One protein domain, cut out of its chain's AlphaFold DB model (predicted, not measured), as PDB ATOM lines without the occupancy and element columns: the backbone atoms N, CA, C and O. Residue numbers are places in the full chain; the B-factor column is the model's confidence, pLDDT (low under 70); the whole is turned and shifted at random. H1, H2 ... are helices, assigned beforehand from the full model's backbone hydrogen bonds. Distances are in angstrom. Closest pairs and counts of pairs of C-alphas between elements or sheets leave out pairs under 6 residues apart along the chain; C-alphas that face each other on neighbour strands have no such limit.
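Overview. This is residues 3 to 155 and 273 to 316 of the 805 residues of an uncharacterized protein of Sipha flava (yellow sugarcane aphid) (UniProt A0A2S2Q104). Helices packed mostly crosswise make a body with H8 running through its middle and H1, H2, H3 and H7 packed on it. Two long helices, H10 and H11, make an L along the outside of this body, H10 on H2 and H11 on H5, and residues 311 to 316 of H11 stick out. The printed part has 197 residues with eleven named helices, H1 to H11 in order, and no named strand; the class is all helix. It is compact, with a radius of gyration of the C-alphas of 17.0 A and spans of 51 by 42 by 32 A.

Arrangement. H1, residues 3 to 18, touches H2, residues 25 to 33, at a steep tilt of 64 degrees, with its residues 4 to 8 alone; the closest C-alphas, of Gly 8 and Gln 25, are 6.0 A apart. H3, residues 39 to 49, touches H4, residues 53 to 57, closest at C-alphas Phe 47 and Ile 56, 6.3 A. H5, residues 65 to 85, touches H3 at a shallow tilt of 34 degrees, only just short of steep, closest at C-alphas Met 45 and Trp 68, 6.3 A. H6, residues 90 to 97, touches H5 closest at C-alphas Tyr 83 and Val 93, 6.0 A. H7, residues 102 to 107, touches the hub H8, residues 123 to 140, closest at C-alphas Val 107 and Val 125, 5.6 A. H8 also touches H1, closest at C-alphas Ile 7 and Lys 131, 6.1 A. H9, residues 142 to 150, touches H8 only at the corner, closest at C-alphas Thr 138 and Asn 145, 4.9 A. H10, residues 273 to 293, touches H2 at a shallow tilt of 25 degrees, the same way, closest at C-alphas Ile 27 and Ser 284, 7.1 A. H11, residues 295 to 316, touches H5 closest at C-alphas Val 67 and Ala 306, 6.0 A. Every O i to N i+4 pair is within hydrogen-bond range in H1, H3, H5, H6, H7, H8, H9 and H10; the counts are 4 of 5 in H2, 16 of 18 in H11 and 0 of 1 in H4, where 1 of 2 O i to N i+3 pairs is.

Along the chain. H1 begins at C-alpha 3 (-59.603, 18.552, 52.994) and is 22.3 A long. H5 is 30.1 A long, H8 25.8 A and H10 30.5 A. H11, 30.1 A long with a kink of 28 degrees near residue 302, ends at C-alpha 316 (-25.958, 29.133, 48.868).

Size, cuts and confidence. The C-alphas farthest apart, of Glu 87 and Cys 275, are 53.1 A apart. Residues 156 to 272 are not printed, and C-alphas 155 and 273 are 19.4 A apart across this cut. The link from H7 to H8 is long, 15 residues. The pLDDT is under 70 at residues 52 to 60 and 315 to 316.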
ATOM      1  N   GLU A   3     -60.890  17.950  53.327       90.56
ATOM      2  CA  GLU A   3     -59.603  18.552  52.994       90.56
ATOM      3  C   GLU A   3     -58.862  17.729  51.934       90.56
ATOM      4  O   GLU A   3     -58.142  18.267  51.098       90.56
ATOM      5  N   LEU A   4     -59.055  16.408  51.939       91.38
ATOM      6  CA  LEU A   4     -58.365  15.498  51.035       91.38
ATOM      7  C   LEU A   4     -58.758  15.694  49.555       91.38
ATOM      8  O   LEU A   4     -57.854  15.834  48.727       91.38
ATOM      9  N   PRO A   5     -60.048  15.700  49.164       90.81
ATOM     10  CA  PRO A   5     -60.419  16.039  47.791       90.81
ATOM     11  C   PRO A   5     -60.168  17.509  47.443       90.81
ATOM     12  O   PRO A   5     -59.910  17.804  46.280       90.81
ATOM     13  N   GLU A   6     -60.173  18.425  48.413       90.38
ATOM     14  CA  GLU A   6     -59.825  19.826  48.160       90.38
ATOM     15  C   GLU A   6     -58.345  19.989  47.768       90.38
ATOM     16  O   GLU A   6     -58.038  20.675  46.791       90.38
ATOM     17  N   ILE A   7     -57.432  19.297  48.463       94.12
ATOM     18  CA  ILE A   7     -56.016  19.197  48.072       94.12
ATOM     19  C   ILE A   7     -55.899  18.598  46.667       94.12
ATOM     20  O   ILE A   7     -55.144  19.115  45.842       94.12
ATOM     21  N   GLY A   8     -56.651  17.529  46.384       92.56
ATOM     22  CA  GLY A   8     -56.698  16.913  45.058       92.56
ATOM     23  C   GLY A   8     -57.072  17.927  43.976       92.56
ATOM     24  O   GLY A   8     -56.305  18.126  43.035       92.56
ATOM     25  N   ASN A   9     -58.194  18.628  44.157       90.88
ATOM     26  CA  ASN A   9     -58.686  19.662  43.245       90.88
ATOM     27  C   ASN A   9     -57.642  20.764  43.009       90.88
ATOM     28  O   ASN A   9     -57.330  21.095  41.864       90.88
ATOM     29  N   PHE A  10     -57.053  21.294  44.085       92.88
ATOM     30  CA  PHE A  10     -55.990  22.296  44.005       92.88
ATOM     31  C   PHE A  10     -54.811  21.796  43.156       92.88
ATOM     32  O   PHE A  10     -54.370  22.477  42.225       92.88
ATOM     33  N   LEU A  11     -54.310  20.594  43.448       92.06
ATOM     34  CA  LEU A  11     -53.152  20.035  42.760       92.06
ATOM     35  C   LEU A  11     -53.460  19.721  41.299       92.06
ATOM     36  O   LEU A  11     -52.625  20.016  40.448       92.06
ATOM     37  N   ALA A  12     -54.645  19.197  40.988       90.12
ATOM     38  CA  ALA A  12     -55.062  18.927  39.617       90.12
ATOM     39  C   ALA A  12     -55.081  20.205  38.766       90.12
ATOM     40  O   ALA A  12     -54.537  20.211  37.661       90.12
ATOM     41  N   ILE A  13     -55.617  21.309  39.298       89.94
ATOM     42  CA  ILE A  13     -55.645  22.611  38.611       89.94
ATOM     43  C   ILE A  13     -54.229  23.116  38.347       89.94
ATOM     44  O   ILE A  13     -53.875  23.440  37.210       89.94
ATOM     45  N   ILE A  14     -53.400  23.167  39.390       88.00
ATOM     46  CA  ILE A  14     -52.045  23.703  39.279       88.00
ATOM     47  C   ILE A  14     -51.191  22.831  38.359       88.00
ATOM     48  O   ILE A  14     -50.484  23.348  37.496       88.00
ATOM     49  N   PHE A  15     -51.253  21.511  38.496       86.12
ATOM     50  CA  PHE A  15     -50.385  20.616  37.734       86.12
ATOM     51  C   PHE A  15     -50.800  20.522  36.268       86.12
ATOM     52  O   PHE A  15     -49.924  20.369  35.411       86.12
ATOM     53  N   LYS A  16     -52.093  20.703  35.970       83.88
ATOM     54  CA  LYS A  16     -52.602  20.886  34.607       83.88
ATOM     55  C   LYS A  16     -52.070  22.175  33.985       83.88
ATOM     56  O   LYS A  16     -51.520  22.128  32.889       83.88
ATOM     57  N   GLU A  17     -52.150  23.304  34.689       81.62
ATOM     58  CA  GLU A  17     -51.666  24.595  34.170       81.62
ATOM     59  C   GLU A  17     -50.137  24.624  33.984       81.62
ATOM     60  O   GLU A  17     -49.600  25.318  33.117       81.62
ATOM     61  N   LEU A  18     -49.408  23.851  34.790       75.38
ATOM     62  CA  LEU A  18     -47.951  23.755  34.716       75.38
ATOM     63  C   LEU A  18     -47.439  22.638  33.803       75.38
ATOM     64  O   LEU A  18     -46.227  22.592  33.552       75.38
ATOM     65  N   ASP A  19     -48.338  21.818  33.253       74.62
ATOM     66  CA  ASP A  19     -48.026  20.702  32.356       74.62
ATOM     67  C   ASP A  19     -46.981  19.763  32.989       74.62
ATOM     68  O   ASP A  19     -45.859  19.625  32.489       74.62
ATOM     69  N   ILE A  20     -47.303  19.240  34.182       72.50
ATOM     70  CA  ILE A  20     -46.409  18.390  34.991       72.50
ATOM     71  C   ILE A  20     -46.819  16.919  34.907       72.50
ATOM     72  O   ILE A  20     -46.105  16.108  34.330       72.50
ATOM     73  N   ASP A  21     -47.929  16.567  35.552       76.31
ATOM     74  CA  ASP A  21     -48.406  15.198  35.722       76.31
ATOM     75  C   ASP A  21     -49.915  15.246  35.986       76.31
ATOM     76  O   ASP A  21     -50.403  16.125  36.699       76.31
ATOM     77  N   ILE A  22     -50.645  14.264  35.456       79.25
ATOM     78  CA  ILE A  22     -52.032  14.017  35.851       79.25
ATOM     79  C   ILE A  22     -52.002  13.392  37.248       79.25
ATOM     80  O   ILE A  22     -51.376  12.347  37.450       79.25
ATOM     81  N   ILE A  23     -52.657  14.043  38.207       83.38
ATOM     82  CA  ILE A  23     -52.766  13.567  39.585       83.38
ATOM     83  C   ILE A  23     -54.204  13.159  39.837       83.38
ATOM     84  O   ILE A  23     -55.125  13.958  39.695       83.38
ATOM     85  N   ASN A  24     -54.370  11.905  40.227       88.00
ATOM     86  CA  ASN A  24     -55.656  11.342  40.570       88.00
ATOM     87  C   ASN A  24     -55.781  11.175  42.094       88.00
ATOM     88  O   ASN A  24     -54.785  11.200  42.823       88.00
ATOM     89  N   GLN A  25     -57.002  11.036  42.594       89.50
ATOM     90  CA  GLN A  25     -57.292  11.003  44.022       89.50
ATOM     91  C   GLN A  25     -56.669   9.779  44.705       89.50
ATOM     92  O   GLN A  25     -56.203   9.883  45.836       89.50
ATOM     93  N   GLY A  26     -56.570   8.643  44.006       89.19
ATOM     94  CA  GLY A  26     -55.882   7.457  44.528       89.19
ATOM     95  C   GLY A  26     -54.380   7.679  44.760       89.19
ATOM     96  O   GLY A  26     -53.820   7.186  45.740       89.19
ATOM     97  N   ILE A  27     -53.714   8.457  43.898       90.44
ATOM     98  CA  ILE A  27     -52.320   8.879  44.104       90.44
ATOM     99  C   ILE A  27     -52.217   9.803  45.328       90.44
ATOM    100  O   ILE A  27     -51.293   9.639  46.129       90.44
ATOM    101  N   ILE A  28     -53.162  10.738  45.487       92.44
ATOM    102  CA  ILE A  28     -53.236  11.655  46.638       92.44
ATOM    103  C   ILE A  28     -53.421  10.887  47.951       92.44
ATOM    104  O   ILE A  28     -52.723  11.144  48.924       92.44
ATOM    105  N   GLU A  29     -54.310   9.903  47.990       92.56
ATOM    106  CA  GLU A  29     -54.514   9.061  49.174       92.56
ATOM    107  C   GLU A  29     -53.240   8.307  49.544       92.56
ATOM    108  O   GLU A  29     -52.750   8.366  50.675       92.56
ATOM    109  N   ARG A  30     -52.637   7.648  48.553       91.62
ATOM    110  CA  ARG A  30     -51.438   6.845  48.761       91.62
ATOM    111  C   ARG A  30     -50.252   7.667  49.254       91.62
ATOM    112  O   ARG A  30     -49.494   7.172  50.086       91.62
ATOM    113  N   MET A  31     -50.060   8.889  48.754       93.00
ATOM    114  CA  MET A  31     -48.901   9.698  49.141       93.00
ATOM    115  C   MET A  31     -48.894  10.088  50.626       93.00
ATOM    116  O   MET A  31     -47.820  10.328  51.170       93.00
ATOM    117  N   PHE A  32     -50.051  10.101  51.293       95.00
ATOM    118  CA  PHE A  32     -50.137  10.321  52.739       95.00
ATOM    119  C   PHE A  32     -49.911   9.042  53.554       95.00
ATOM    120  O   PHE A  32     -49.341   9.102  54.646       95.00
ATOM    121  N   VAL A  33     -50.325   7.882  53.027       93.50
ATOM    122  CA  VAL A  33     -50.068   6.576  53.662       93.50
ATOM    123  C   VAL A  33     -48.581   6.222  53.590       93.50
ATOM    124  O   VAL A  33     -47.997   5.804  54.584       93.50
ATOM    125  N   MET A  34     -47.967   6.425  52.423       91.62
ATOM    126  CA  MET A  34     -46.596   6.013  52.098       91.62
ATOM    127  C   MET A  34     -45.775   7.208  51.577       91.62
ATOM    128  O   MET A  34     -45.454   7.283  50.384       91.62
ATOM    129  N   PRO A  35     -45.481   8.208  52.435       93.06
ATOM    130  CA  PRO A  35     -44.847   9.451  52.002       93.06
ATOM    131  C   PRO A  35     -43.372   9.288  51.619       93.06
ATOM    132  O   PRO A  35     -42.875  10.083  50.825       93.06
ATOM    133  N   LYS A  36     -42.671   8.279  52.157       91.12
ATOM    134  CA  LYS A  36     -41.259   8.003  51.832       91.12
ATOM    135  C   LYS A  36     -41.128   7.370  50.445       91.12
ATOM    136  O   LYS A  36     -40.162   7.619  49.733       91.12
ATOM    137  N   GLU A  37     -42.117   6.579  50.054       88.69
ATOM    138  CA  GLU A  37     -42.149   5.790  48.827       88.69
ATOM    139  C   GLU A  37     -42.707   6.573  47.632       88.69
ATOM    140  O   GLU A  37     -42.454   6.217  46.477       88.69
ATOM    141  N   SER A  38     -43.476   7.630  47.905       91.00
ATOM    142  CA  SER A  38     -44.216   8.396  46.906       91.00
ATOM    143  C   SER A  38     -43.353   9.449  46.214       91.00
ATOM    144  O   SER A  38     -43.022  10.492  46.782       91.00
ATOM    145  N   THR A  39     -43.063   9.242  44.926       89.19
ATOM    146  CA  THR A  39     -42.367  10.269  44.132       89.19
ATOM    147  C   THR A  39     -43.257  11.486  43.879       89.19
ATOM    148  O   THR A  39     -42.765  12.614  43.791       89.19
ATOM    149  N   THR A  40     -44.574  11.272  43.813       90.19
ATOM    150  CA  THR A  40     -45.567  12.343  43.703       90.19
ATOM    151  C   THR A  40     -45.535  13.242  44.936       90.19
ATOM    152  O   THR A  40     -45.540  14.460  44.775       90.19
ATOM    153  N   MET A  41     -45.403  12.676  46.144       93.19
ATOM    154  CA  MET A  41     -45.256  13.468  47.373       93.19
ATOM    155  C   MET A  41     -44.030  14.369  47.299       93.19
ATOM    156  O   MET A  41     -44.134  15.572  47.513       93.19
ATOM    157  N   SER A  42     -42.881  13.809  46.920       91.38
ATOM    158  CA  SER A  42     -41.635  14.566  46.782       91.38
ATOM    159  C   SER A  42     -41.766  15.704  45.768       91.38
ATOM    160  O   SER A  42     -41.300  16.812  46.029       91.38
ATOM    161  N   LYS A  43     -42.448  15.483  44.635       90.12
ATOM    162  CA  LYS A  43     -42.749  16.539  43.649       90.12
ATOM    163  C   LYS A  43     -43.654  17.628  44.223       90.12
ATOM    164  O   LYS A  43     -43.349  18.809  44.066       90.12
ATOM    165  N   ILE A  44     -44.744  17.241  44.887       92.19
ATOM    166  CA  ILE A  44     -45.705  18.172  45.491       92.19
ATOM    167  C   ILE A  44     -45.035  18.994  46.587       92.19
ATOM    168  O   ILE A  44     -45.133  20.214  46.564       92.19
ATOM    169  N   MET A  45     -44.298  18.364  47.497       93.88
ATOM    170  CA  MET A  45     -43.574  19.059  48.563       93.88
ATOM    171  C   MET A  45     -42.486  19.972  48.001       93.88
ATOM    172  O   MET A  45     -42.321  21.091  48.478       93.88
ATOM    173  N   SER A  46     -41.803  19.549  46.930       91.25
ATOM    174  CA  SER A  46     -40.856  20.413  46.213       91.25
ATOM    175  C   SER A  46     -41.517  21.674  45.673       91.25
ATOM    176  O   SER A  46     -40.953  22.759  45.787       91.25
ATOM    177  N   PHE A  47     -42.724  21.542  45.126       90.19
ATOM    178  CA  PHE A  47     -43.512  22.673  44.657       90.19
ATOM    179  C   PHE A  47     -44.034  23.544  45.805       90.19
ATOM    180  O   PHE A  47     -43.826  24.748  45.785       90.19
ATOM    181  N   LEU A  48     -44.696  22.966  46.805       92.75
ATOM    182  CA  LEU A  48     -45.366  23.728  47.862       92.75
ATOM    183  C   LEU A  48     -44.379  24.463  48.777       92.75
ATOM    184  O   LEU A  48     -44.657  25.574  49.217       92.75
ATOM    185  N   LEU A  49     -43.214  23.871  49.052       92.88
ATOM    186  CA  LEU A  49     -42.189  24.494  49.895       92.88
ATOM    187  C   LEU A  49     -41.299  25.468  49.117       92.88
ATOM    188  O   LEU A  49     -40.691  26.349  49.725       92.88
ATOM    189  N   MET A  50     -41.210  25.302  47.793       85.75
ATOM    190  CA  MET A  50     -40.432  26.156  46.895       85.75
ATOM    191  C   MET A  50     -41.174  26.365  45.562       85.75
ATOM    192  O   MET A  50     -40.790  25.773  44.540       85.75
ATOM    193  N   PRO A  51     -42.223  27.205  45.538       73.38
ATOM    194  CA  PRO A  51     -43.113  27.338  44.390       73.38
ATOM    195  C   PRO A  51     -42.455  28.135  43.266       73.38
ATOM    196  O   PRO A  51     -42.764  29.297  43.030       73.38
ATOM    197  N   THR A  52     -41.560  27.495  42.513       69.06
ATOM    198  CA  THR A  52     -40.971  28.039  41.284       69.06
ATOM    199  C   THR A  52     -41.153  27.060  40.122       69.06
ATOM    200  O   THR A  52     -41.012  25.844  40.271       69.06
ATOM    201  N   LYS A  53     -41.445  27.580  38.916       58.38
ATOM    202  CA  LYS A  53     -41.647  26.759  37.697       58.38
ATOM    203  C   LYS A  53     -40.483  25.816  37.395       58.38
ATOM    204  O   LYS A  53     -40.687  24.767  36.788       58.38
ATOM    205  N   LYS A  54     -39.258  26.226  37.735       61.34
ATOM    206  CA  LYS A  54     -38.036  25.476  37.420       61.34
ATOM    207  C   LYS A  54     -37.974  24.176  38.222       61.34
ATOM    208  O   LYS A  54     -37.702  23.129  37.635       61.34
ATOM    209  N   ASN A  55     -38.341  24.250  39.502       57.50
ATOM    210  CA  ASN A  55     -38.167  23.170  40.471       57.50
ATOM    211  C   ASN A  55     -38.954  21.898  40.135       57.50
ATOM    212  O   ASN A  55     -38.555  20.812  40.537       57.50
ATOM    213  N   ILE A  56     -40.047  22.011  39.374       60.50
ATOM    214  CA  ILE A  56     -40.965  20.887  39.150       60.50
ATOM    215  C   ILE A  56     -40.649  20.104  37.868       60.50
ATOM    216  O   ILE A  56     -40.927  18.911  37.786       60.50
ATOM    217  N   LYS A  57     -40.058  20.755  36.854       63.50
ATOM    218  CA  LYS A  57     -39.800  20.119  35.545       63.50
ATOM    219  C   LYS A  57     -38.473  19.371  35.468       63.50
ATOM    220  O   LYS A  57     -38.305  18.544  34.580       63.50
ATOM    221  N   SER A  58     -37.527  19.659  36.360       62.88
ATOM    222  CA  SER A  58     -36.242  18.962  36.387       62.88
ATOM    223  C   SER A  58     -36.202  17.956  37.536       62.88
ATOM    224  O   SER A  58     -36.365  18.316  38.700       62.88
ATOM    225  N   SER A  59     -35.970  16.679  37.217       61.59
ATOM    226  CA  SER A  59     -35.828  15.601  38.210       61.59
ATOM    227  C   SER A  59     -34.764  15.911  39.264       61.59
ATOM    228  O   SER A  59     -34.889  15.519  40.425       61.59
ATOM    229  N   ASP A  60     -33.737  16.662  38.872       63.69
ATOM    230  CA  ASP A  60     -32.605  17.048  39.713       63.69
ATOM    231  C   ASP A  60     -32.975  18.084  40.782       63.69
ATOM    232  O   ASP A  60     -32.229  18.258  41.747       63.69
ATOM    233  N   GLN A  61     -34.127  18.749  40.629       72.94
ATOM    234  CA  GLN A  61     -34.660  19.739  41.567       72.94
ATOM    235  C   GLN A  61     -35.794  19.200  42.451       72.94
ATOM    236  O   GLN A  61     -36.272  19.917  43.325       72.94
ATOM    237  N   ILE A  62     -36.156  17.921  42.313       85.81
ATOM    238  CA  ILE A  62     -37.069  17.263  43.253       85.81
ATOM    239  C   ILE A  62     -36.310  16.947  44.547       85.81
ATOM    240  O   ILE A  62     -35.300  16.229  44.523       85.81
ATOM    241  N   MET A  63     -36.803  17.474  45.663       89.62
ATOM    242  CA  MET A  63     -36.268  17.245  47.000       89.62
ATOM    243  C   MET A  63     -36.572  15.811  47.463       89.62
ATOM    244  O   MET A  63     -37.722  15.381  47.360       89.62
ATOM    245  N   PRO A  64     -35.573  15.059  47.957       90.94
ATOM    246  CA  PRO A  64     -35.799  13.752  48.572       90.94
ATOM    247  C   PRO A  64     -36.487  13.902  49.937       90.94
ATOM    248  O   PRO A  64     -36.505  14.997  50.504       90.94
ATOM    249  N   TYR A  65     -37.017  12.793  50.468       92.94
ATOM    250  CA  TYR A  65     -37.834  12.770  51.689       92.94
ATOM    251  C   TYR A  65     -37.243  13.577  52.847       92.94
ATOM    252  O   TYR A  65     -37.863  14.543  53.280       92.94
ATOM    253  N   LYS A  66     -36.022  13.228  53.277       91.94
ATOM    254  CA  LYS A  66     -35.360  13.856  54.435       91.94
ATOM    255  C   LYS A  66     -35.247  15.382  54.285       91.94
ATOM    256  O   LYS A  66     -35.486  16.120  55.232       91.94
ATOM    257  N   VAL A  67     -34.956  15.853  53.069       93.06
ATOM    258  CA  VAL A  67     -34.770  17.283  52.776       93.06
ATOM    259  C   VAL A  67     -36.096  18.035  52.819       93.06
ATOM    260  O   VAL A  67     -36.185  19.102  53.426       93.06
ATOM    261  N   TRP A  68     -37.143  17.517  52.165       95.00
ATOM    262  CA  TRP A  68     -38.420  18.230  52.172       95.00
ATOM    263  C   TRP A  68     -39.108  18.155  53.535       95.00
ATOM    264  O   TRP A  68     -39.767  19.123  53.913       95.00
ATOM    265  N   SER A  69     -38.947  17.063  54.293       95.75
ATOM    266  CA  SER A  69     -39.531  16.934  55.633       95.75
ATOM    267  C   SER A  69     -38.903  17.917  56.618       95.75
ATOM    268  O   SER A  69     -39.622  18.555  57.386       95.75
ATOM    269  N   GLU A  70     -37.584  18.111  56.550       94.56
ATOM    270  CA  GLU A  70     -36.883  19.113  57.358       94.56
ATOM    271  C   GLU A  70     -37.323  20.536  56.992       94.56
ATOM    272  O   GLU A  70     -37.679  21.332  57.862       94.56
ATOM    273  N   LYS A  71     -37.399  20.854  55.693       95.44
ATOM    274  CA  LYS A  71     -37.915  22.155  55.241       95.44
ATOM    275  C   LYS A  71     -39.351  22.410  55.666       95.44
ATOM    276  O   LYS A  71     -39.682  23.543  56.008       95.44
ATOM    277  N   LEU A  72     -40.195  21.382  55.646       97.38
ATOM    278  CA  LEU A  72     -41.548  21.480  56.172       97.38
ATOM    279  C   LEU A  72     -41.517  21.804  57.667       97.38
ATOM    280  O   LEU A  72     -42.192  22.738  58.080       97.38
ATOM    281  N   SER A  73     -40.694  21.113  58.460       97.31
ATOM    282  CA  SER A  73     -40.551  21.401  59.894       97.31
ATOM    283  C   SER A  73     -40.083  22.838  60.159       97.31
ATOM    284  O   SER A  73     -40.648  23.537  61.006       97.31
ATOM    285  N   ASN A  74     -39.123  23.340  59.378       96.00
ATOM    286  CA  ASN A  74     -38.667  24.728  59.467       96.00
ATOM    287  C   ASN A  74     -39.786  25.720  59.116       96.00
ATOM    288  O   ASN A  74     -40.019  26.674  59.861       96.00
ATOM    289  N   ARG A  75     -40.540  25.461  58.039       96.88
ATOM    290  CA  ARG A  75     -41.689  26.288  57.640       96.88
ATOM    291  C   ARG A  75     -42.783  26.300  58.706       96.88
ATOM    292  O   ARG A  75     -43.294  27.366  59.035       96.88
ATOM    293  N   LEU A  76     -43.124  25.142  59.270       97.50
ATOM    294  CA  LEU A  76     -44.088  25.061  60.367       97.50
ATOM    295  C   LEU A  76     -43.594  25.861  61.566       97.50
ATOM    296  O   LEU A  76     -44.353  26.644  62.124       97.50
ATOM    297  N   SER A  77     -42.315  25.753  61.921       97.50
ATOM    298  CA  SER A  77     -41.735  26.526  63.023       97.50
ATOM    299  C   SER A  77     -41.873  28.041  62.816       97.50
ATOM    300  O   SER A  77     -42.130  28.766  63.775       97.50
ATOM    301  N   GLU A  78     -41.759  28.544  61.584       97.06
ATOM    302  CA  GLU A  78     -42.052  29.951  61.260       97.06
ATOM    303  C   GLU A  78     -43.531  30.300  61.467       97.06
ATOM    304  O   GLU A  78     -43.848  31.339  62.050       97.06
ATOM    305  N   TRP A  79     -44.444  29.432  61.030       97.62
ATOM    306  CA  TRP A  79     -45.877  29.638  61.230       97.62
ATOM    307  C   TRP A  79     -46.255  29.623  62.713       97.62
ATOM    308  O   TRP A  79     -46.989  30.505  63.152       97.62
ATOM    309  N   TYR A  80     -45.707  28.691  63.499       97.94
ATOM    310  CA  TYR A  80     -45.928  28.611  64.946       97.94
ATOM    311  C   TYR A  80     -45.358  29.830  65.685       97.94
ATOM    312  O   TYR A  80     -46.007  30.351  66.589       97.94
ATOM    313  N   LYS A  81     -44.207  30.376  65.262       97.56
ATOM    314  CA  LYS A  81     -43.701  31.657  65.798       97.56
ATOM    315  C   LYS A  81     -44.714  32.785  65.611       97.56
ATOM    316  O   LYS A  81     -44.964  33.535  66.550       97.56
ATOM    317  N   ILE A  82     -45.325  32.890  64.429       96.88
ATOM    318  CA  ILE A  82     -46.367  33.891  64.152       96.88
ATOM    319  C   ILE A  82     -47.636  33.592  64.956       96.88
ATOM    320  O   ILE A  82     -48.217  34.510  65.533       96.88
ATOM    321  N   TYR A  83     -48.039  32.323  65.044       97.44
ATOM    322  CA  TYR A  83     -49.200  31.884  65.818       97.44
ATOM    323  C   TYR A  83     -49.089  32.290  67.293       97.44
ATOM    324  O   TYR A  83     -50.008  32.899  67.845       97.44
ATOM    325  N   HIS A  84     -47.931  32.057  67.913       96.50
ATOM    326  CA  HIS A  84     -47.672  32.458  69.295       96.50
ATOM    327  C   HIS A  84     -47.482  33.969  69.458       96.50
ATOM    328  O   HIS A  84     -48.019  34.540  70.405       96.50
ATOM    329  N   ALA A  85     -46.803  34.642  68.523       96.69
ATOM    330  CA  ALA A  85     -46.651  36.102  68.546       96.69
ATOM    331  C   ALA A  85     -47.992  36.849  68.419       96.69
ATOM    332  O   ALA A  85     -48.087  38.017  68.790       96.69
ATOM    333  N   LYS A  86     -49.032  36.193  67.890       95.25
ATOM    334  CA  LYS A  86     -50.403  36.714  67.806       95.25
ATOM    335  C   LYS A  86     -51.322  36.199  68.912       95.25
ATOM    336  O   LYS A  86     -52.531  36.157  68.707       95.25
ATOM    337  N   GLU A  87     -50.772  35.809  70.063       93.62
ATOM    338  CA  GLU A  87     -51.548  35.337  71.223       93.62
ATOM    339  C   GLU A  87     -52.489  34.169  70.863       93.62
ATOM    340  O   GLU A  87     -53.576  34.045  71.418       93.62
ATOM    341  N   ARG A  88     -52.104  33.318  69.896       92.88
ATOM    342  CA  ARG A  88     -52.926  32.200  69.386       92.88
ATOM    343  C   ARG A  88     -54.257  32.629  68.745       92.88
ATOM    344  O   ARG A  88     -55.139  31.796  68.526       92.88
ATOM    345  N   ASN A  89     -54.403  33.906  68.380       91.88
ATOM    346  CA  ASN A  89     -55.581  34.410  67.678       91.88
ATOM    347  C   ASN A  89     -55.600  33.896  66.227       91.88
ATOM    348  O   ASN A  89     -54.879  34.384  65.350       91.88
ATOM    349  N   LYS A  90     -56.464  32.908  65.974       91.56
ATOM    350  CA  LYS A  90     -56.568  32.202  64.690       91.56
ATOM    351  C   LYS A  90     -56.988  33.114  63.530       91.56
ATOM    352  O   LYS A  90     -56.522  32.906  62.415       91.56
ATOM    353  N   VAL A  91     -57.805  34.140  63.782       90.62
ATOM    354  CA  VAL A  91     -58.258  35.104  62.757       90.62
ATOM    355  C   VAL A  91     -57.096  35.970  62.286       90.62
ATOM    356  O   VAL A  91     -56.845  36.096  61.088       90.62
ATOM    357  N   ASN A  92     -56.334  36.521  63.229       91.81
ATOM    358  CA  ASN A  92     -55.166  37.339  62.908       91.81
ATOM    359  C   ASN A  92     -54.105  36.541  62.150       91.81
ATOM    360  O   ASN A  92     -53.468  37.059  61.233       91.81
ATOM    361  N   VAL A  93     -53.937  35.270  62.503       94.06
ATOM    362  CA  VAL A  93     -52.989  34.375  61.836       94.06
ATOM    363  C   VAL A  93     -53.480  33.983  60.448       94.06
ATOM    364  O   VAL A  93     -52.682  34.006  59.515       94.06
ATOM    365  N   MET A  94     -54.777  33.718  60.269       95.00
ATOM    366  CA  MET A  94     -55.379  33.512  58.948       95.00
ATOM    367  C   MET A  94     -55.165  34.733  58.045       95.00
ATOM    368  O   MET A  94     -54.758  34.577  56.901       95.00
ATOM    369  N   ASN A  95     -55.343  35.952  58.559       92.38
ATOM    370  CA  ASN A  95     -55.117  37.174  57.779       92.38
ATOM    371  C   ASN A  95     -53.650  37.359  57.348       92.38
ATOM    372  O   ASN A  95     -53.388  37.961  56.309       92.38
ATOM    373  N   LEU A  96     -52.693  36.863  58.137       94.25
ATOM    374  CA  LEU A  96     -51.261  36.993  57.849       94.25
ATOM    375  C   LEU A  96     -50.721  35.859  56.976       94.25
ATOM    376  O   LEU A  96     -49.964  36.105  56.040       94.25
ATOM    377  N   LEU A  97     -51.077  34.617  57.296       95.44
ATOM    378  CA  LEU A  97     -50.539  33.419  56.653       95.44
ATOM    379  C   LEU A  97     -51.465  32.850  55.577       95.44
ATOM    380  O   LEU A  97     -50.995  32.137  54.697       95.44
ATOM    381  N   GLY A  98     -52.760  33.154  55.629       94.94
ATOM    382  CA  GLY A  98     -53.783  32.549  54.775       94.94
ATOM    383  C   GLY A  98     -54.233  31.160  55.220       94.94
ATOM    384  O   GLY A  98     -55.063  30.563  54.552       94.94
ATOM    385  N   ILE A  99     -53.697  30.637  56.326       95.75
ATOM    386  CA  ILE A  99     -53.964  29.276  56.811       95.75
ATOM    387  C   ILE A  99     -55.306  29.230  57.543       95.75
ATOM    388  O   ILE A  99     -55.568  30.070  58.410       95.75
ATOM    389  N   HIS A 100     -56.130  28.229  57.228       93.75
ATOM    390  CA  HIS A 100     -57.445  28.055  57.840       93.75
ATOM    391  C   HIS A 100     -57.371  27.886  59.377       93.75
ATOM    392  O   HIS A 100     -56.524  27.131  59.859       93.75
ATOM    393  N   PRO A 101     -58.265  28.512  60.173       92.56
ATOM    394  CA  PRO A 101     -58.269  28.416  61.640       92.56
ATOM    395  C   PRO A 101     -58.282  26.990  62.210       92.56
ATOM    396  O   PRO A 101     -57.630  26.729  63.226       92.56
ATOM    397  N   ASP A 102     -58.991  26.066  61.557       91.25
ATOM    398  CA  ASP A 102     -59.106  24.667  62.000       91.25
ATOM    399  C   ASP A 102     -57.787  23.895  61.923       91.25
ATOM    400  O   ASP A 102     -57.613  22.915  62.646       91.25
ATOM    401  N   PHE A 103     -56.818  24.379  61.137       95.25
ATOM    402  CA  PHE A 103     -55.468  23.826  61.103       95.25
ATOM    403  C   PHE A 103     -54.892  23.693  62.517       95.25
ATOM    404  O   PHE A 103     -54.443  22.621  62.910       95.25
ATOM    405  N   TRP A 104     -54.980  24.761  63.314       94.81
ATOM    406  CA  TRP A 104     -54.434  24.798  64.673       94.81
ATOM    407  C   TRP A 104     -55.220  23.906  65.638       94.81
ATOM    408  O   TRP A 104     -54.659  23.398  66.601       94.81
ATOM    409  N   ALA A 105     -56.512  23.680  65.373       91.12
ATOM    410  CA  ALA A 105     -57.331  22.777  66.179       91.12
ATOM    411  C   ALA A 105     -56.983  21.300  65.932       91.12
ATOM    412  O   ALA A 105     -57.026  20.500  66.863       91.12
ATOM    413  N   VAL A 106     -56.642  20.939  64.692       91.12
ATOM    414  CA  VAL A 106     -56.360  19.548  64.309       91.12
ATOM    415  C   VAL A 106     -54.888  19.182  64.482       91.12
ATOM    416  O   VAL A 106     -54.578  18.086  64.945       91.12
ATOM    417  N   VAL A 107     -53.978  20.077  64.097       94.94
ATOM    418  CA  VAL A 107     -52.526  19.852  64.177       94.94
ATOM    419  C   VAL A 107     -52.009  20.100  65.598       94.94
ATOM    420  O   VAL A 107     -51.079  19.424  66.032       94.94
ATOM    421  N   GLY A 108     -52.654  21.007  66.335       93.56
ATOM    422  CA  GLY A 108     -52.310  21.367  67.708       93.56
ATOM    423  C   GLY A 108     -51.486  22.651  67.816       93.56
ATOM    424  O   GLY A 108     -51.123  23.280  66.818       93.56
ATOM    425  N   ASP A 109     -51.189  23.024  69.062       93.12
ATOM    426  CA  ASP A 109     -50.537  24.289  69.429       93.12
ATOM    427  C   ASP A 109     -49.010  24.282  69.263       93.12
ATOM    428  O   ASP A 109     -48.388  25.333  69.386       93.12
ATOM    429  N   GLU A 110     -48.405  23.137  68.949       95.12
ATOM    430  CA  GLU A 110     -46.962  22.994  68.746       95.12
ATOM    431  C   GLU A 110     -46.656  22.319  67.410       95.12
ATOM    432  O   GLU A 110     -47.471  21.569  66.876       95.12
ATOM    433  N   ASN A 111     -45.458  22.563  66.871       97.00
ATOM    434  CA  ASN A 111     -45.023  21.940  65.626       97.00
ATOM    435  C   ASN A 111     -44.834  20.419  65.817       97.00
ATOM    436  O   ASN A 111     -43.870  20.006  66.472       97.00
ATOM    437  N   PRO A 112     -45.672  19.565  65.192       96.56
ATOM    438  CA  PRO A 112     -45.624  18.121  65.410       96.56
ATOM    439  C   PRO A 112     -44.358  17.469  64.835       96.56
ATOM    440  O   PRO A 112     -43.995  16.370  65.249       96.56
ATOM    441  N   LEU A 113     -43.672  18.151  63.907       96.81
ATOM    442  CA  LEU A 113     -42.440  17.681  63.268       96.81
ATOM    443  C   LEU A 113     -41.171  17.957  64.086       96.81
ATOM    444  O   LEU A 113     -40.072  17.665  63.621       96.81
ATOM    445  N   ILE A 114     -41.297  18.553  65.276       93.75
ATOM    446  CA  ILE A 114     -40.186  18.632  66.237       93.75
ATOM    447  C   ILE A 114     -40.028  17.294  66.965       93.75
ATOM    448  O   ILE A 114     -38.911  16.886  67.270       93.75
ATOM    449  N   VAL A 115     -41.151  16.631  67.254       91.94
ATOM    450  CA  VAL A 115     -41.187  15.411  68.069       91.94
ATOM    451  C   VAL A 115     -41.173  14.157  67.205       91.94
ATOM    452  O   VAL A 115     -40.482  13.204  67.544       91.94
ATOM    453  N   ASN A 116     -41.927  14.157  66.103       94.62
ATOM    454  CA  ASN A 116     -42.137  12.972  65.275       94.62
ATOM    455  C   ASN A 116     -41.714  13.223  63.828       94.62
ATOM    456  O   ASN A 116     -41.905  14.320  63.292       94.62
ATOM    457  N   ASP A 117     -41.248  12.175  63.152       94.50
ATOM    458  CA  ASP A 117     -41.038  12.232  61.708       94.50
ATOM    459  C   ASP A 117     -42.378  12.387  60.976       94.50
ATOM    460  O   ASP A 117     -43.415  11.862  61.392       94.50
ATOM    461  N   TYR A 118     -42.369  13.022  59.797       96.44
ATOM    462  CA  TYR A 118     -43.602  13.201  59.017       96.44
ATOM    463  C   TYR A 118     -44.319  11.871  58.745       96.44
ATOM    464  O   TYR A 118     -45.544  11.829  58.726       96.44
ATOM    465  N   CYS A 119     -43.586  10.771  58.528       94.88
ATOM    466  CA  CYS A 119     -44.191   9.463  58.268       94.88
ATOM    467  C   CYS A 119     -44.896   8.862  59.490       94.88
ATOM    468  O   CYS A 119     -45.804   8.057  59.301       94.88
ATOM    469  N   GLU A 120     -44.522   9.271  60.699       95.31
ATOM    470  CA  GLU A 120     -45.070   8.781  61.971       95.31
ATOM    471  C   GLU A 120     -46.338   9.537  62.379       95.31
ATOM    472  O   GLU A 120     -47.126   9.053  63.189       95.31
ATOM    473  N   LEU A 121     -46.587  10.703  61.775       96.38
ATOM    474  CA  LEU A 121     -47.799  11.474  62.021       96.38
ATOM    475  C   LEU A 121     -49.066  10.716  61.602       96.38
ATOM    476  O   LEU A 121     -49.085   9.939  60.636       96.38
ATOM    477  N   SER A 122     -50.167  11.013  62.296       95.38
ATOM    478  CA  SER A 122     -51.481  10.489  61.929       95.38
ATOM    479  C   SER A 122     -51.880  10.950  60.525       95.38
ATOM    480  O   SER A 122     -51.501  12.033  60.069       95.38
ATOM    481  N   TYR A 123     -52.666  10.128  59.825       94.44
ATOM    482  CA  TYR A 123     -53.116  10.437  58.465       94.44
ATOM    483  C   TYR A 123     -53.816  11.803  58.392       94.44
ATOM    484  O   TYR A 123     -53.535  12.601  57.504       94.44
ATOM    485  N   LEU A 124     -54.675  12.100  59.372       93.69
ATOM    486  CA  LEU A 124     -55.395  13.368  59.448       93.69
ATOM    487  C   LEU A 124     -54.440  14.564  59.572       93.69
ATOM    488  O   LEU A 124     -54.570  15.525  58.819       93.69
ATOM    489  N   VAL A 125     -53.448  14.493  60.467       95.88
ATOM    490  CA  VAL A 125     -52.465  15.574  60.640       95.88
ATOM    491  C   VAL A 125     -51.658  15.769  59.357       95.88
ATOM    492  O   VAL A 125     -51.509  16.899  58.900       95.88
ATOM    493  N   LYS A 126     -51.208  14.687  58.707       97.19
ATOM    494  CA  LYS A 126     -50.489  14.757  57.422       97.19
ATOM    495  C   LYS A 126     -51.279  15.502  56.341       97.19
ATOM    496  O   LYS A 126     -50.693  16.320  55.627       97.19
ATOM    497  N   VAL A 127     -52.584  15.235  56.239       96.69
ATOM    498  CA  VAL A 127     -53.500  15.916  55.309       96.69
ATOM    499  C   VAL A 127     -53.607  17.399  55.647       96.69
ATOM    500  O   VAL A 127     -53.419  18.231  54.762       96.69
ATOM    501  N   TRP A 128     -53.823  17.746  56.918       97.31
ATOM    502  CA  TRP A 128     -53.925  19.143  57.351       97.31
ATOM    503  C   TRP A 128     -52.630  19.935  57.163       97.31
ATOM    504  O   TRP A 128     -52.689  21.102  56.781       97.31
ATOM    505  N   LEU A 129     -51.461  19.310  57.327       97.75
ATOM    506  CA  LEU A 129     -50.172  19.935  57.012       97.75
ATOM    507  C   LEU A 129     -50.078  20.337  55.534       97.75
ATOM    508  O   LEU A 129     -49.681  21.458  55.219       97.75
ATOM    509  N   VAL A 130     -50.481  19.450  54.621       97.69
ATOM    510  CA  VAL A 130     -50.473  19.752  53.182       97.69
ATOM    511  C   VAL A 130     -51.577  20.735  52.803       97.69
ATOM    512  O   VAL A 130     -51.328  21.628  51.998       97.69
ATOM    513  N   LYS A 131     -52.760  20.647  53.420       96.88
ATOM    514  CA  LYS A 131     -53.828  21.641  53.248       96.88
ATOM    515  C   LYS A 131     -53.354  23.039  53.653       96.88
ATOM    516  O   LYS A 131     -53.482  23.969  52.862       96.88
ATOM    517  N   GLY A 132     -52.715  23.167  54.817       97.06
ATOM    518  CA  GLY A 132     -52.128  24.425  55.278       97.06
ATOM    519  C   GLY A 132     -51.066  24.969  54.319       97.06
ATOM    520  O   GLY A 132     -51.026  26.171  54.069       97.06
ATOM    521  N   LEU A 133     -50.249  24.101  53.707       97.38
ATOM    522  CA  LEU A 133     -49.324  24.513  52.644       97.38
ATOM    523  C   LEU A 133     -50.052  25.027  51.403       97.38
ATOM    524  O   LEU A 133     -49.654  26.065  50.883       97.38
ATOM    525  N   CYS A 134     -51.093  24.335  50.928       96.00
ATOM    526  CA  CYS A 134     -51.915  24.782  49.800       96.00
ATOM    527  C   CYS A 134     -52.525  26.168  50.065       96.00
ATOM    528  O   CYS A 134     -52.446  27.047  49.204       96.00
ATOM    529  N   ASP A 135     -53.069  26.384  51.262       95.56
ATOM    530  CA  ASP A 135     -53.636  27.668  51.687       95.56
ATOM    531  C   ASP A 135     -52.567  28.764  51.722       95.56
ATOM    532  O   ASP A 135     -52.721  29.823  51.106       95.56
ATOM    533  N   TYR A 136     -51.436  28.469  52.362       96.25
ATOM    534  CA  TYR A 136     -50.305  29.382  52.461       96.25
ATOM    535  C   TYR A 136     -49.783  29.800  51.085       96.25
ATOM    536  O   TYR A 136     -49.595  30.992  50.840       96.25
ATOM    537  N   VAL A 137     -49.570  28.855  50.158       94.25
ATOM    538  CA  VAL A 137     -49.052  29.211  48.829       94.25
ATOM    539  C   VAL A 137     -50.082  29.960  47.988       94.25
ATOM    540  O   VAL A 137     -49.704  30.858  47.238       94.25
ATOM    541  N   THR A 138     -51.368  29.640  48.136       93.00
ATOM    542  CA  THR A 138     -52.455  30.372  47.470       93.00
ATOM    543  C   THR A 138     -52.502  31.817  47.945       93.00
ATOM    544  O   THR A 138     -52.669  32.726  47.137       93.00
ATOM    545  N   ASN A 139     -52.318  32.043  49.244       92.81
ATOM    546  CA  ASN A 139     -52.338  33.379  49.821       92.81
ATOM    547  C   ASN A 139     -51.057  34.173  49.513       92.81
ATOM    548  O   ASN A 139     -51.132  35.334  49.110       92.81
ATOM    549  N   LYS A 140     -49.879  33.556  49.669       91.75
ATOM    550  CA  LYS A 140     -48.579  34.235  49.531       91.75
ATOM    551  C   LYS A 140     -48.185  34.493  48.075       91.75
ATOM    552  O   LYS A 140     -47.630  35.548  47.780       91.75
ATOM    553  N   TYR A 141     -48.457  33.563  47.156       89.69
ATOM    554  CA  TYR A 141     -47.974  33.656  45.775       89.69
ATOM    555  C   TYR A 141     -49.099  34.057  44.829       89.69
ATOM    556  O   TYR A 141     -49.939  33.248  44.426       89.69
ATOM    557  N   LYS A 142     -49.060  35.320  44.396       89.56
ATOM    558  CA  LYS A 142     -50.077  35.898  43.511       89.56
ATOM    559  C   LYS A 142     -50.283  35.084  42.236       89.56
ATOM    560  O   LYS A 142     -51.405  34.950  41.775       89.56
ATOM    561  N   THR A 143     -49.222  34.521  41.669       87.06
ATOM    562  CA  THR A 143     -49.328  33.738  40.432       87.06
ATOM    563  C   THR A 143     -50.099  32.433  40.604       87.06
ATOM    564  O   THR A 143     -50.860  32.068  39.713       87.06
ATOM    565  N   ILE A 144     -49.950  31.760  41.746       89.31
ATOM    566  CA  ILE A 144     -50.737  30.572  42.097       89.31
ATOM    567  C   ILE A 144     -52.192  30.979  42.325       89.31
ATOM    568  O   ILE A 144     -53.094  30.364  41.757       89.31
ATOM    569  N   ASN A 145     -52.412  32.063  43.074       90.88
ATOM    570  CA  ASN A 145     -53.744  32.621  43.289       90.88
ATOM    571  C   ASN A 145     -54.443  32.954  41.962       90.88
ATOM    572  O   ASN A 145     -55.563  32.520  41.725       90.88
ATOM    573  N   ASP A 146     -53.760  33.646  41.049       89.12
ATOM    574  CA  ASP A 146     -54.290  34.019  39.736       89.12
ATOM    575  C   ASP A 146     -54.654  32.777  38.901       89.12
ATOM    576  O   ASP A 146     -55.681  32.782  38.223       89.12
ATOM    577  N   ILE A 147     -53.860  31.697  38.947       88.38
ATOM    578  CA  ILE A 147     -54.195  30.435  38.261       88.38
ATOM    579  C   ILE A 147     -55.488  29.848  38.832       88.38
ATOM    580  O   ILE A 147     -56.398  29.504  38.079       88.38
ATOM    581  N   ILE A 148     -55.592  29.771  40.159       87.88
ATOM    582  CA  ILE A 148     -56.755  29.194  40.839       87.88
ATOM    583  C   ILE A 148     -57.992  30.053  40.603       87.88
ATOM    584  O   ILE A 148     -59.049  29.514  40.296       87.88
ATOM    585  N   LEU A 149     -57.880  31.380  40.692       86.75
ATOM    586  CA  LEU A 149     -58.992  32.308  40.496       86.75
ATOM    587  C   LEU A 149     -59.546  32.274  39.070       86.75
ATOM    588  O   LEU A 149     -60.759  32.385  38.892       86.75
ATOM    589  N   ASN A 150     -58.673  32.105  38.074       84.56
ATOM    590  CA  ASN A 150     -59.052  32.072  36.661       84.56
ATOM    591  C   ASN A 150     -59.465  30.673  36.170       84.56
ATOM    592  O   ASN A 150     -59.908  30.533  35.029       84.56
ATOM    593  N   CYS A 151     -59.328  29.631  36.996       80.44
ATOM    594  CA  CYS A 151     -59.716  28.280  36.620       80.44
ATOM    595  C   CYS A 151     -61.225  28.069  36.808       80.44
ATOM    596  O   CYS A 151     -61.724  28.002  37.929       80.44
ATOM    597  N   ASN A 152     -61.965  27.896  35.710       73.06
ATOM    598  CA  ASN A 152     -63.404  27.605  35.769       73.06
ATOM    599  C   ASN A 152     -63.708  26.250  36.431       73.06
ATOM    600  O   ASN A 152     -64.760  26.080  37.036       73.06
ATOM    601  N   GLU A 153     -62.776  25.299  36.342       72.44
ATOM    602  CA  GLU A 153     -62.893  23.953  36.922       72.44
ATOM    603  C   GLU A 153     -62.590  23.923  38.431       72.44
ATOM    604  O   GLU A 153     -62.688  22.864  39.044       72.44
ATOM    605  N   ARG A 154     -62.247  25.071  39.044       71.12
ATOM    606  CA  ARG A 154     -62.035  25.182  40.500       71.12
ATOM    607  C   ARG A 154     -63.289  24.896  41.309       71.12
ATOM    608  O   ARG A 154     -63.193  24.445  42.447       71.12
ATOM    609  N   GLN A 155     -64.442  25.237  40.738       71.81
ATOM    610  CA  GLN A 155     -65.732  25.050  41.373       71.81
ATOM    611  C   GLN A 155     -66.098  23.577  41.258       71.81
ATOM    612  O   GLN A 155     -66.092  23.014  40.162       71.81
ATOM    613  N   GLU A 273     -67.295   9.649  28.773       90.00
ATOM    614  CA  GLU A 273     -65.924   9.877  29.248       90.00
ATOM    615  C   GLU A 273     -65.426   8.778  30.203       90.00
ATOM    616  O   GLU A 273     -64.224   8.702  30.468       90.00
ATOM    617  N   GLU A 274     -66.302   7.885  30.675       90.25
ATOM    618  CA  GLU A 274     -65.979   6.876  31.691       90.25
ATOM    619  C   GLU A 274     -64.797   5.994  31.277       90.25
ATOM    620  O   GLU A 274     -63.865   5.792  32.057       90.25
ATOM    621  N   CYS A 275     -64.773   5.529  30.025       88.44
ATOM    622  CA  CYS A 275     -63.660   4.730  29.511       88.44
ATOM    623  C   CYS A 275     -62.316   5.470  29.631       88.44
ATOM    624  O   CYS A 275     -61.308   4.861  29.996       88.44
ATOM    625  N   ASN A 276     -62.292   6.783  29.377       90.06
ATOM    626  CA  ASN A 276     -61.077   7.589  29.495       90.06
ATOM    627  C   ASN A 276     -60.646   7.734  30.959       90.06
ATOM    628  O   ASN A 276     -59.463   7.571  31.261       90.06
ATOM    629  N   LEU A 277     -61.593   7.981  31.870       88.38
ATOM    630  CA  LEU A 277     -61.327   8.074  33.310       88.38
ATOM    631  C   LEU A 277     -60.794   6.746  33.866       88.38
ATOM    632  O   LEU A 277     -59.793   6.727  34.585       88.38
ATOM    633  N   ILE A 278     -61.382   5.617  33.464       89.25
ATOM    634  CA  ILE A 278     -60.914   4.277  33.842       89.25
ATOM    635  C   ILE A 278     -59.479   4.048  33.353       89.25
ATOM    636  O   ILE A 278     -58.634   3.572  34.117       89.25
ATOM    637  N   VAL A 279     -59.172   4.397  32.100       90.44
ATOM    638  CA  VAL A 279     -57.817   4.265  31.545       90.44
ATOM    639  C   VAL A 279     -56.819   5.139  32.311       90.44
ATOM    640  O   VAL A 279     -55.744   4.655  32.671       90.44
ATOM    641  N   LEU A 280     -57.162   6.393  32.615       88.06
ATOM    642  CA  LEU A 280     -56.314   7.300  33.398       88.06
ATOM    643  C   LEU A 280     -56.056   6.774  34.816       88.06
ATOM    644  O   LEU A 280     -54.909   6.774  35.278       88.06
ATOM    645  N   ASN A 281     -57.086   6.256  35.484       87.56
ATOM    646  CA  ASN A 281     -56.957   5.671  36.815       87.56
ATOM    647  C   ASN A 281     -56.107   4.387  36.788       87.56
ATOM    648  O   ASN A 281     -55.207   4.208  37.611       87.56
ATOM    649  N   ASN A 282     -56.300   3.515  35.796       89.25
ATOM    650  CA  ASN A 282     -55.480   2.312  35.630       89.25
ATOM    651  C   ASN A 282     -54.014   2.646  35.328       89.25
ATOM    652  O   ASN A 282     -53.115   2.047  35.921       89.25
ATOM    653  N   ASN A 283     -53.752   3.644  34.483       88.88
ATOM    654  CA  ASN A 283     -52.396   4.142  34.234       88.88
ATOM    655  C   ASN A 283     -51.744   4.661  35.523       88.88
ATOM    656  O   ASN A 283     -50.573   4.373  35.782       88.88
ATOM    657  N   SER A 284     -52.514   5.359  36.358       86.12
ATOM    658  CA  SER A 284     -52.077   5.834  37.673       86.12
ATOM    659  C   SER A 284     -51.742   4.670  38.610       86.12
ATOM    660  O   SER A 284     -50.659   4.648  39.193       86.12
ATOM    661  N   LYS A 285     -52.585   3.632  38.684       88.12
ATOM    662  CA  LYS A 285     -52.309   2.407  39.463       88.12
ATOM    663  C   LYS A 285     -51.048   1.683  38.984       88.12
ATOM    664  O   LYS A 285     -50.224   1.277  39.800       88.12
ATOM    665  N   ILE A 286     -50.852   1.571  37.668       89.88
ATOM    666  CA  ILE A 286     -49.642   0.979  37.078       89.88
ATOM    667  C   ILE A 286     -48.403   1.806  37.442       89.88
ATOM    668  O   ILE A 286     -47.373   1.233  37.803       89.88
ATOM    669  N   LYS A 287     -48.485   3.141  37.370       86.94
ATOM    670  CA  LYS A 287     -47.407   4.051  37.790       86.94
ATOM    671  C   LYS A 287     -47.066   3.838  39.264       86.94
ATOM    672  O   LYS A 287     -45.905   3.604  39.581       86.94
ATOM    673  N   LEU A 288     -48.071   3.802  40.136       86.81
ATOM    674  CA  LEU A 288     -47.898   3.555  41.569       86.81
ATOM    675  C   LEU A 288     -47.258   2.191  41.866       86.81
ATOM    676  O   LEU A 288     -46.393   2.093  42.733       86.81
ATOM    677  N   TYR A 289     -47.646   1.140  41.140       88.44
ATOM    678  CA  TYR A 289     -47.033  -0.183  41.278       88.44
ATOM    679  C   TYR A 289     -45.558  -0.181  40.854       88.44
ATOM    680  O   TYR A 289     -44.711  -0.739  41.551       88.44
ATOM    681  N   LYS A 290     -45.224   0.485  39.741       88.94
ATOM    682  CA  LYS A 290     -43.829   0.650  39.295       88.94
ATOM    683  C   LYS A 290     -43.004   1.442  40.307       88.94
ATOM    684  O   LYS A 290     -41.888   1.040  40.624       88.94
ATOM    685  N   GLU A 291     -43.562   2.531  40.832       86.81
ATOM    686  CA  GLU A 291     -42.918   3.340  41.867       86.81
ATOM    687  C   GLU A 291     -42.657   2.522  43.129       86.81
ATOM    688  O   GLU A 291     -41.561   2.585  43.679       86.81
ATOM    689  N   TRP A 292     -43.611   1.710  43.567       86.81
ATOM    690  CA  TRP A 292     -43.399   0.814  44.699       86.81
ATOM    691  C   TRP A 292     -42.286  -0.200  44.435       86.81
ATOM    692  O   TRP A 292     -41.363  -0.328  45.234       86.81
ATOM    693  N   LYS A 293     -42.334  -0.878  43.282       88.31
ATOM    694  CA  LYS A 293     -41.378  -1.935  42.938       88.31
ATOM    695  C   LYS A 293     -39.935  -1.431  42.890       88.31
ATOM    696  O   LYS A 293     -39.034  -2.158  43.285       88.31
ATOM    697  N   SER A 294     -39.717  -0.205  42.420       88.75
ATOM    698  CA  SER A 294     -38.373   0.376  42.329       88.75
ATOM    699  C   SER A 294     -37.992   1.223  43.556       88.75
ATOM    700  O   SER A 294     -37.015   1.968  43.503       88.75
ATOM    701  N   TYR A 295     -38.762   1.169  44.652       86.25
ATOM    702  CA  TYR A 295     -38.511   1.991  45.839       86.25
ATOM    703  C   TYR A 295     -37.155   1.696  46.484       86.25
ATOM    704  O   TYR A 295     -36.408   2.637  46.732       86.25
ATOM    705  N   SER A 296     -36.807   0.422  46.689       83.69
ATOM    706  CA  SER A 296     -35.531   0.036  47.310       83.69
ATOM    707  C   SER A 296     -34.325   0.611  46.556       83.69
ATOM    708  O   SER A 296     -33.435   1.183  47.171       83.69
ATOM    709  N   GLU A 297     -34.350   0.571  45.220       84.44
ATOM    710  CA  GLU A 297     -33.303   1.154  44.363       84.44
ATOM    711  C   GLU A 297     -33.276   2.695  44.417       84.44
ATOM    712  O   GLU A 297     -32.225   3.326  44.272       84.44
ATOM    713  N   ARG A 298     -34.436   3.343  44.600       83.31
ATOM    714  CA  ARG A 298     -34.509   4.804  44.743       83.31
ATOM    715  C   ARG A 298     -34.061   5.276  46.117       83.31
ATOM    716  O   ARG A 298     -33.487   6.352  46.192       83.31
ATOM    717  N   TYR A 299     -34.308   4.499  47.166       81.31
ATOM    718  CA  TYR A 299     -33.983   4.873  48.540       81.31
ATOM    719  C   TYR A 299     -32.491   5.190  48.702       81.31
ATOM    720  O   TYR A 299     -32.142   6.269  49.178       81.31
ATOM    721  N   GLU A 300     -31.612   4.318  48.200       77.25
ATOM    722  CA  GLU A 300     -30.157   4.537  48.225       77.25
ATOM    723  C   GLU A 300     -29.745   5.792  47.435       77.25
ATOM    724  O   GLU A 300     -28.890   6.578  47.853       77.25
ATOM    725  N   ASN A 301     -30.387   6.026  46.289       79.44
ATOM    726  CA  ASN A 301     -30.152   7.223  45.488       79.44
ATOM    727  C   ASN A 301     -30.652   8.498  46.184       79.44
ATOM    728  O   ASN A 301     -29.998   9.536  46.088       79.44
ATOM    729  N   ASP A 302     -31.777   8.435  46.893       79.75
ATOM    730  CA  ASP A 302     -32.366   9.567  47.608       79.75
ATOM    731  C   ASP A 302     -31.526   9.984  48.819       79.75
ATOM    732  O   ASP A 302     -31.425  11.184  49.084       79.75
ATOM    733  N   GLU A 303     -30.854   9.051  49.503       79.69
ATOM    734  CA  GLU A 303     -29.881   9.393  50.550       79.69
ATOM    735  C   GLU A 303     -28.683  10.159  49.979       79.69
ATOM    736  O   GLU A 303     -28.331  11.240  50.460       79.69
ATOM    737  N   ASN A 304     -28.110   9.664  48.881       81.25
ATOM    738  CA  ASN A 304     -27.029  10.356  48.178       81.25
ATOM    739  C   ASN A 304     -27.473  11.736  47.669       81.25
ATOM    740  O   ASN A 304     -26.731  12.725  47.740       81.25
ATOM    741  N   LYS A 305     -28.712  11.826  47.176       82.00
ATOM    742  CA  LYS A 305     -29.310  13.078  46.726       82.00
ATOM    743  C   LYS A 305     -29.480  14.047  47.892       82.00
ATOM    744  O   LYS A 305     -29.143  15.217  47.720       82.00
ATOM    745  N   ALA A 306     -29.940  13.588  49.057       82.88
ATOM    746  CA  ALA A 306     -30.120  14.414  50.252       82.88
ATOM    747  C   ALA A 306     -28.805  15.088  50.665       82.88
ATOM    748  O   ALA A 306     -28.748  16.314  50.760       82.88
ATOM    749  N   ILE A 307     -27.711  14.324  50.708       82.69
ATOM    750  CA  ILE A 307     -26.363  14.850  50.984       82.69
ATOM    751  C   ILE A 307     -25.955  15.913  49.947       82.69
ATOM    752  O   ILE A 307     -25.332  16.930  50.264       82.69
ATOM    753  N   SER A 308     -26.287  15.703  48.668       83.31
ATOM    754  CA  SER A 308     -26.039  16.702  47.621       83.31
ATOM    755  C   SER A 308     -26.866  17.981  47.826       83.31
ATOM    756  O   SER A 308     -26.374  19.072  47.530       83.31
ATOM    757  N   TRP A 309     -28.110  17.875  48.293       82.81
ATOM    758  CA  TRP A 309     -28.968  19.025  48.596       82.81
ATOM    759  C   TRP A 309     -28.432  19.840  49.769       82.81
ATOM    760  O   TRP A 309     -28.234  21.045  49.610       82.81
ATOM    761  N   GLU A 310     -28.068  19.191  50.871       77.81
ATOM    762  CA  GLU A 310     -27.445  19.841  52.034       77.81
ATOM    763  C   GLU A 310     -26.171  20.605  51.638       77.81
ATOM    764  O   GLU A 310     -25.962  21.761  52.019       77.81
ATOM    765  N   LYS A 311     -25.335  20.009  50.774       76.81
ATOM    766  CA  LYS A 311     -24.132  20.668  50.231       76.81
ATOM    767  C   LYS A 311     -24.459  21.873  49.347       76.81
ATOM    768  O   LYS A 311     -23.688  22.837  49.332       76.81
ATOM    769  N   LYS A 312     -25.541  21.827  48.560       76.94
ATOM    770  CA  LYS A 312     -25.981  22.958  47.720       76.94
ATOM    771  C   LYS A 312     -26.504  24.106  48.580       76.94
ATOM    772  O   LYS A 312     -26.149  25.252  48.306       76.94
ATOM    773  N   GLU A 313     -27.265  23.804  49.625       70.00
ATOM    774  CA  GLU A 313     -27.816  24.806  50.544       70.00
ATOM    775  C   GLU A 313     -26.741  25.442  51.418       70.00
ATOM    776  O   GLU A 313     -26.655  26.663  51.517       70.00
ATOM    777  N   SER A 314     -25.806  24.648  51.931       70.00
ATOM    778  CA  SER A 314     -24.655  25.173  52.673       70.00
ATOM    779  C   SER A 314     -23.823  26.150  51.826       70.00
ATOM    780  O   SER A 314     -23.337  27.174  52.316       70.00
ATOM    781  N   LYS A 315     -23.688  25.874  50.519       66.56
ATOM    782  CA  LYS A 315     -23.005  26.762  49.565       66.56
ATOM    783  C   LYS A 315     -23.806  28.025  49.262       66.56
ATOM    784  O   LYS A 315     -23.192  29.088  49.158       66.56
ATOM    785  N   SER A 316     -25.129  27.945  49.109       61.94
ATOM    786  CA  SER A 316     -25.958  29.133  48.868       61.94
ATOM    787  C   SER A 316     -25.988  30.044  50.096       61.94
ATOM    788  O   SER A 316     -25.742  31.240  49.944       61.94
TER     789      SER A 316